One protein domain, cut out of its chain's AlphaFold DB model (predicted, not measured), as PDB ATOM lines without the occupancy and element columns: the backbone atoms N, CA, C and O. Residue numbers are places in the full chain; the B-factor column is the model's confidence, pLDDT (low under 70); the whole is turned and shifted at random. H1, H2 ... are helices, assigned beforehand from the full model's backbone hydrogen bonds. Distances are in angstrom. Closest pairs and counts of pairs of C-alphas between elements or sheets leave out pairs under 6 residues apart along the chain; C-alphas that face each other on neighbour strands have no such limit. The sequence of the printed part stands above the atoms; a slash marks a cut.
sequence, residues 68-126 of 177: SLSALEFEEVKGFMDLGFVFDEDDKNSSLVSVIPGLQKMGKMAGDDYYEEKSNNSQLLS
ATOM      1  N   SER A  68     178.265 335.661 345.503       75.25
ATOM      2  CA  SER A  68     177.064 336.414 345.155       75.25
ATOM      3  C   SER A  68     176.024 336.212 346.258       75.25
ATOM      4  O   SER A  68     175.996 335.152 346.888       75.25
ATOM      5  N   LEU A  69     175.164 337.209 346.489       69.12
ATOM      6  CA  LEU A  69     174.109 337.107 347.505       69.12
ATOM      7  C   LEU A  69     173.256 335.845 347.287       69.12
ATOM      8  O   LEU A  69     172.973 335.125 348.232       69.12
ATOM      9  N   SER A  70     172.996 335.492 346.024       78.00
ATOM     10  CA  SER A  70     172.306 334.253 345.647       78.00
ATOM     11  C   SER A  70     173.028 332.965 346.059       78.00
ATOM     12  O   SER A  70     172.377 331.994 346.436       78.00
ATOM     13  N   ALA A  71     174.361 332.925 345.981       82.88
ATOM     14  CA  ALA A  71     175.131 331.741 346.355       82.88
ATOM     15  C   ALA A  71     175.149 331.541 347.878       82.88
ATOM     16  O   ALA A  71     175.109 330.404 348.339       82.88
ATOM     17  N   LEU A  72     175.189 332.638 348.645       81.62
ATOM     18  CA  LEU A  72     175.101 332.601 350.108       81.62
ATOM     19  C   LEU A  72     173.717 332.143 350.574       81.62
ATOM     20  O   LEU A  72     173.629 331.252 351.410       81.62
ATOM     21  N   GLU A  73     172.652 332.670 349.974       85.62
ATOM     22  CA  GLU A  73     171.268 332.276 350.276       85.62
ATOM     23  C   GLU A  73     171.024 330.773 350.082       85.62
ATOM     24  O   GLU A  73     170.339 330.139 350.882       85.62
ATOM     25  N   PHE A  74     171.597 330.182 349.030       85.88
ATOM     26  CA  PHE A  74     171.476 328.748 348.780       85.88
ATOM     27  C   PHE A  74     172.254 327.903 349.801       85.88
ATOM     28  O   PHE A  74     171.755 326.878 350.268       85.88
ATOM     29  N   GLU A  75     173.466 328.330 350.166       88.12
ATOM     30  CA  GLU A  75     174.285 327.658 351.182       88.12
ATOM     31  C   GLU A  75     173.596 327.678 352.555       88.12
ATOM     32  O   GLU A  75     173.629 326.680 353.273       88.12
ATOM     33  N   GLU A  76     172.901 328.767 352.889       89.25
ATOM     34  CA  GLU A  76     172.098 328.872 354.108       89.25
ATOM     35  C   GLU A  76     170.945 327.868 354.123       89.25
ATOM     36  O   GLU A  76     170.857 327.069 355.056       89.25
ATOM     37  N   VAL A  77     170.096 327.858 353.086       90.44
ATOM     38  CA  VAL A  77     168.962 326.917 352.991       90.44
ATOM     39  C   VAL A  77     169.452 325.471 353.077       90.44
ATOM     40  O   VAL A  77     168.889 324.669 353.823       90.44
ATOM     41  N   LYS A  78     170.550 325.147 352.386       90.75
ATOM     42  CA  LYS A  78     171.177 323.825 352.466       90.75
ATOM     43  C   LYS A  78     171.677 323.509 353.879       90.75
ATOM     44  O   LYS A  78     171.480 322.396 354.351       90.75
ATOM     45  N   GLY A  79     172.286 324.470 354.569       92.25
ATOM     46  CA  GLY A  79     172.730 324.302 355.953       92.25
ATOM     47  C   GLY A  79     171.579 323.966 356.904       92.25
ATOM     48  O   GLY A  79     171.737 323.114 357.774       92.25
ATOM     49  N   PHE A  80     170.402 324.565 356.708       91.88
ATOM     50  CA  PHE A  80     169.202 324.185 357.460       91.88
ATOM     51  C   PHE A  80     168.754 322.755 357.133       91.88
ATOM     52  O   PHE A  80     168.447 321.992 358.047       91.88
ATOM     53  N   MET A  81     168.798 322.338 355.868       91.94
ATOM     54  CA  MET A  81     168.492 320.947 355.511       91.94
ATOM     55  C   MET A  81     169.481 319.945 356.117       91.94
ATOM     56  O   MET A  81     169.068 318.901 356.619       91.94
ATOM     57  N   ASP A  82     170.774 320.274 356.138       93.69
ATOM     58  CA  ASP A  82     171.826 319.434 356.726       93.69
ATOM     59  C   ASP A  82     171.645 319.276 358.257       93.69
ATOM     60  O   ASP A  82     172.061 318.273 358.838       93.69
ATOM     61  N   LEU A  83     170.984 320.237 358.915       94.12
ATOM     62  CA  LEU A  83     170.584 320.163 360.328       94.12
ATOM     63  C   LEU A  83     169.291 319.359 360.560       94.12
ATOM     64  O   LEU A  83     168.905 319.155 361.713       94.12
ATOM     65  N   GLY A  84     168.636 318.893 359.495       94.31
ATOM     66  CA  GLY A  84     167.420 318.081 359.550       94.31
ATOM     67  C   GLY A  84     166.113 318.862 359.408       94.31
ATOM     68  O   GLY A  84     165.055 318.302 359.687       94.31
ATOM     69  N   PHE A  85     166.154 320.133 358.990       91.69
ATOM     70  CA  PHE A  85     164.938 320.870 358.639       91.69
ATOM     71  C   PHE A  85     164.437 320.435 357.256       91.69
ATOM     72  O   PHE A  85     165.216 320.290 356.315       91.69
ATOM     73  N   VAL A  86     163.128 320.241 357.133       91.69
ATOM     74  CA  VAL A  86     162.451 319.934 355.868       91.69
ATOM     75  C   VAL A  86     161.596 321.142 355.512       91.69
ATOM     76  O   VAL A  86     160.940 321.689 356.395       91.69
ATOM     77  N   PHE A  87     161.657 321.568 354.253       89.31
ATOM     78  CA  PHE A  87     160.883 322.693 353.742       89.31
ATOM     79  C   PHE A  87     159.943 322.213 352.647       89.31
ATOM     80  O   PHE A  87     160.396 321.564 351.700       89.31
ATOM     81  N   ASP A  88     158.675 322.582 352.766       88.19
ATOM     82  CA  ASP A  88     157.639 322.280 351.789       88.19
ATOM     83  C   ASP A  88     157.370 323.487 350.872       88.19
ATOM     84  O   ASP A  88     157.873 324.597 351.064       88.19
ATOM     85  N   GLU A  89     156.560 323.279 349.834       84.25
ATOM     86  CA  GLU A  89     156.183 324.330 348.879       84.25
ATOM     87  C   GLU A  89     155.437 325.500 349.546       84.25
ATOM     88  O   GLU A  89     155.624 326.655 349.156       84.25
ATOM     89  N   ASP A  90     154.666 325.219 350.598       83.44
ATOM     90  CA  ASP A  90     153.930 326.226 351.372       83.44
ATOM     91  C   ASP A  90     154.869 327.165 352.150       83.44
ATOM     92  O   ASP A  90     154.567 328.348 352.353       83.44
ATOM     93  N   ASP A  91     156.060 326.684 352.527       85.31
ATOM     94  CA  ASP A  91     157.019 327.463 353.309       85.31
ATOM     95  C   ASP A  91     157.635 328.612 352.501       85.31
ATOM     96  O   ASP A  91     158.050 329.620 353.082       85.31
ATOM     97  N   LYS A  92     157.617 328.513 351.166       84.88
ATOM     98  CA  LYS A  92     158.135 329.527 350.231       84.88
ATOM     99  C   LYS A  92     157.377 330.848 350.274       84.88
ATOM    100  O   LYS A  92     157.935 331.864 349.876       84.88
ATOM    101  N   ASN A  93     156.129 330.831 350.740       79.94
ATOM    102  CA  ASN A  93     155.272 332.014 350.860       79.94
ATOM    103  C   ASN A  93     154.946 332.350 352.322       79.94
ATOM    104  O   ASN A  93     154.173 333.267 352.603       79.94
ATOM    105  N   SER A  94     155.519 331.597 353.259       87.25
ATOM    106  CA  SER A  94     155.289 331.777 354.684       87.25
ATOM    107  C   SER A  94     156.133 332.919 355.260       87.25
ATOM    108  O   SER A  94     157.064 333.442 354.641       87.25
ATOM    109  N   SER A  95     155.874 333.253 356.526       88.62
ATOM    110  CA  SER A  95     156.729 334.172 357.286       88.62
ATOM    111  C   SER A  95     158.183 333.682 357.409       88.62
ATOM    112  O   SER A  95     159.044 334.489 357.766       88.62
ATOM    113  N   LEU A  96     158.494 332.412 357.115       87.94
ATOM    114  CA  LEU A  96     159.861 331.883 357.168       87.94
ATOM    115  C   LEU A  96     160.794 332.552 356.161       87.94
ATOM    116  O   LEU A  96     161.976 332.683 356.456       87.94
ATOM    117  N   VAL A  97     160.282 333.073 355.042       86.88
ATOM    118  CA  VAL A  97     161.090 333.824 354.062       86.88
ATOM    119  C   VAL A  97     161.728 335.070 354.681       86.88
ATOM    120  O   VAL A  97     162.824 335.466 354.297       86.88
ATOM    121  N   SER A  98     161.087 335.671 355.690       84.75
ATOM    122  CA  SER A  98     161.671 336.808 356.417       84.75
ATOM    123  C   SER A  98     162.895 336.423 357.258       84.75
ATOM    124  O   SER A  98     163.722 337.278 357.570       84.75
ATOM    125  N   VAL A  99     163.009 335.143 357.621       87.69
ATOM    126  CA  VAL A  99     164.097 334.587 358.436       87.69
ATOM    127  C   VAL A  99     165.153 333.918 357.556       87.69
ATOM    128  O   VAL A  99     166.343 334.070 357.815       87.69
ATOM    129  N   ILE A 100     164.720 333.200 356.519       89.06
ATOM    130  CA  ILE A 100     165.550 332.474 355.555       89.06
ATOM    131  C   ILE A 100     165.183 332.981 354.148       89.06
ATOM    132  O   ILE A 100     164.352 332.375 353.465       89.06
ATOM    133  N   PRO A 101     165.792 334.087 353.684       86.38
ATOM    134  CA  PRO A 101     165.450 334.701 352.399       86.38
ATOM    135  C   PRO A 101     165.659 333.771 351.198       86.38
ATOM    136  O   PRO A 101     164.921 333.839 350.214       86.38
ATOM    137  N   GLY A 102     166.626 332.851 351.289       88.19
ATOM    138  CA  GLY A 102     166.900 331.868 350.240       88.19
ATOM    139  C   GLY A 102     165.745 330.904 349.959       88.19
ATOM    140  O   GLY A 102     165.694 330.312 348.880       88.19
ATOM    141  N   LEU A 103     164.785 330.778 350.882       88.56
ATOM    142  CA  LEU A 103     163.672 329.842 350.758       88.56
ATOM    143  C   LEU A 103     162.716 330.201 349.611       88.56
ATOM    144  O   LEU A 103     162.197 329.309 348.947       88.56
ATOM    145  N   GLN A 104     162.582 331.489 349.277       84.94
ATOM    146  CA  GLN A 104     161.784 331.957 348.131       84.94
ATOM    147  C   GLN A 104     162.308 331.422 346.781       84.94
ATOM    148  O   GLN A 104     161.586 331.381 345.783       84.94
ATOM    149  N   LYS A 105     163.587 331.037 346.723       80.62
ATOM    150  CA  LYS A 105     164.251 330.525 345.513       80.62
ATOM    151  C   LYS A 105     164.336 328.997 345.495       80.62
ATOM    152  O   LYS A 105     164.695 328.421 344.466       80.62
ATOM    153  N   MET A 106     163.982 328.344 346.602       72.69
ATOM    154  CA  MET A 106     163.917 326.892 346.716       72.69
ATOM    155  C   MET A 106     162.867 326.366 345.726       72.69
ATOM    156  O   MET A 106     161.738 326.838 345.705       72.69
ATOM    157  N   GLY A 107     163.231 325.446 344.834       63.19
ATOM    158  CA  GLY A 107     162.329 324.873 343.818       63.19
ATOM    159  C   GLY A 107     162.378 325.500 342.420       63.19
ATOM    160  O   GLY A 107     161.911 324.868 341.479       63.19
ATOM    161  N   LYS A 108     163.054 326.642 342.219       61.38
ATOM    162  CA  LYS A 108     163.385 327.141 340.861       61.38
ATOM    163  C   LYS A 108     164.512 326.345 340.173       61.38
ATOM    164  O   LYS A 108     164.969 326.717 339.104       61.38
ATOM    165  N   MET A 109     164.998 325.270 340.802       53.41
ATOM    166  CA  MET A 109     166.101 324.436 340.303       53.41
ATOM    167  C   MET A 109     165.641 323.213 339.493       53.41
ATOM    168  O   MET A 109     166.477 322.568 338.870       53.41
ATOM    169  N   ALA A 110     164.347 322.867 339.517       53.06
ATOM    170  CA  ALA A 110     163.834 321.623 338.928       53.06
ATOM    171  C   ALA A 110     163.191 321.784 337.535       53.06
ATOM    172  O   ALA A 110     162.843 320.783 336.915       53.06
ATOM    173  N   GLY A 111     163.050 323.008 337.027       44.31
ATOM    174  CA  GLY A 111     162.537 323.275 335.686       44.31
ATOM    175  C   GLY A 111     163.271 324.463 335.087       44.31
ATOM    176  O   GLY A 111     163.407 325.487 335.754       44.31
ATOM    177  N   ASP A 112     163.779 324.278 333.867       49.47
ATOM    178  CA  ASP A 112     164.239 325.352 332.990       49.47
ATOM    179  C   ASP A 112     163.250 326.517 333.058       49.47
ATOM    180  O   ASP A 112     162.066 326.312 332.816       49.47
ATOM    181  N   ASP A 113     163.749 327.677 333.488       43.91
ATOM    182  CA  ASP A 113     163.332 329.026 333.096       43.91
ATOM    183  C   ASP A 113     163.942 330.029 334.091       43.91
ATOM    184  O   ASP A 113     163.392 330.375 335.141       43.91
ATOM    185  N   TYR A 114     165.149 330.495 333.754       44.44
ATOM    186  CA  TYR A 114     165.842 331.585 334.440       44.44
ATOM    187  C   TYR A 114     165.114 332.909 334.154       44.44
ATOM    188  O   TYR A 114     165.542 333.711 333.327       44.44
ATOM    189  N   TYR A 115     163.999 333.151 334.840       45.91
ATOM    190  CA  TYR A 115     163.434 334.489 334.968       45.91
ATOM    191  C   TYR A 115     163.895 335.082 336.300       45.91
ATOM    192  O   TYR A 115     163.454 334.687 337.385       45.91
ATOM    193  N   GLU A 116     164.808 336.053 336.207       46.91
ATOM    194  CA  GLU A 116     165.086 337.038 337.254       46.91
ATOM    195  C   GLU A 116     163.816 337.862 337.495       46.91
ATOM    196  O   GLU A 116     163.670 339.003 337.055       46.91
ATOM    197  N   GLU A 117     162.847 337.278 338.195       43.78
ATOM    198  CA  GLU A 117     161.765 338.066 338.746       43.78
ATOM    199  C   GLU A 117     162.361 338.884 339.887       43.78
ATOM    200  O   GLU A 117     162.689 338.385 340.969       43.78
ATOM    201  N   LYS A 118     162.582 340.156 339.572       47.41
ATOM    202  CA  LYS A 118     163.022 341.223 340.458       47.41
ATOM    203  C   LYS A 118     161.950 341.407 341.535       47.41
ATOM    204  O   LYS A 118     161.118 342.303 341.460       47.41
ATOM    205  N   SER A 119     161.932 340.502 342.511       45.16
ATOM    206  CA  SER A 119     161.064 340.590 343.676       45.16
ATOM    207  C   SER A 119     161.439 341.873 344.414       45.16
ATOM    208  O   SER A 119     162.515 341.988 345.003       45.16
ATOM    209  N   ASN A 120     160.565 342.872 344.299       45.66
ATOM    210  CA  ASN A 120     160.676 344.222 344.853       45.66
ATOM    211  C   ASN A 120     160.566 344.238 346.390       45.66
ATOM    212  O   ASN A 120     159.865 345.073 346.953       45.66
ATOM    213  N   ASN A 121     161.239 343.322 347.086       46.81
ATOM    214  CA  ASN A 121     161.274 343.283 348.549       46.81
ATOM    215  C   ASN A 121     162.692 343.425 349.123       46.81
ATOM    216  O   ASN A 121     162.913 343.274 350.321       46.81
ATOM    217  N   SER A 122     163.659 343.787 348.277       50.72
ATOM    218  CA  SER A 122     165.050 344.052 348.664       50.72
ATOM    219  C   SER A 122     165.240 345.322 349.506       50.72
ATOM    220  O   SER A 122     166.344 345.571 349.986       50.72
ATOM    221  N   GLN A 123     164.191 346.129 349.709       50.47
ATOM    222  CA  GLN A 123     164.276 347.372 350.481       50.47
ATOM    223  C   GLN A 123     163.925 347.232 351.969       50.47
ATOM    224  O   GLN A 123     164.259 348.142 352.723       50.47
ATOM    225  N   LEU A 124     163.306 346.133 352.424       50.53
ATOM    226  CA  LEU A 124     162.814 346.063 353.810       50.53
ATOM    227  C   LEU A 124     163.715 345.340 354.810       50.53
ATOM    228  O   LEU A 124     163.516 345.527 356.005       50.53
ATOM    229  N   LEU A 125     164.728 344.582 354.386       53.84
ATOM    230  CA  LEU A 125     165.606 343.866 355.320       53.84
ATOM    231  C   LEU A 125     167.057 343.863 354.827       53.84
ATOM    232  O   LEU A 125     167.639 342.820 354.554       53.84
ATOM    233  N   SER A 126     167.666 345.050 354.743       56.78
ATOM    234  CA  SER A 126     169.122 345.191 354.582       56.78
ATOM    235  C   SER A 126     169.822 344.844 355.900       56.78
ATOM    236  O   SER A 126     170.411 345.694 356.575       56.78
TER     237      SER A 126
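AT A GLANCE: This is residues 68 to 126 of the 177 residues of an uncharacterized protein of Erythranthe guttata (UniProt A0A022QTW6). One long helix, H1, stands on one side of H4, and the short helix H2 on another; short H3 leads into H4, and a tail follows, of which residues 108 to 118 stick out. The 59 printed residues include four named helices, H1 to H4 in order, and no named strand: all helix, with under half of the residues in named elements. It is compact, radius of gyration of the C-alphas 11.7 A, spanning 30 by 29 by 24 A.

HOW THE PARTS SIT: From H1, residues 69 to 82, look to the hub H4, residues 101 to 105: they touch, closest C-alphas Glu 73 and Gly 102, 4.4 A. H2, residues 89 to 93, touches H4, closest C-alphas Lys 92 and Gln 104, 4.9 A. H3, residues 95 to 98, and H4 only just touch, only at the corner, with 3 pairs of C-alphas within 8 A, the closest Val 97 and Leu 103, 5.8 A. Every O i to N i+4 pair is within hydrogen-bond range in H1; H2 and H4 each have 0 of 1, but 2 of 2 O i to N i+3; H3 is too short.

IN THESE COORDINATES: Find C-alpha 69 at (174.109, 337.107, 347.505); H1 runs 20.1 A to C-alpha 82. H4 ends at C-alpha 105, (164.251, 330.525, 345.513).

THE WHOLE: The printed part has no cut and no long link; pLDDT is under 70 at residues 69 and 107 to 126.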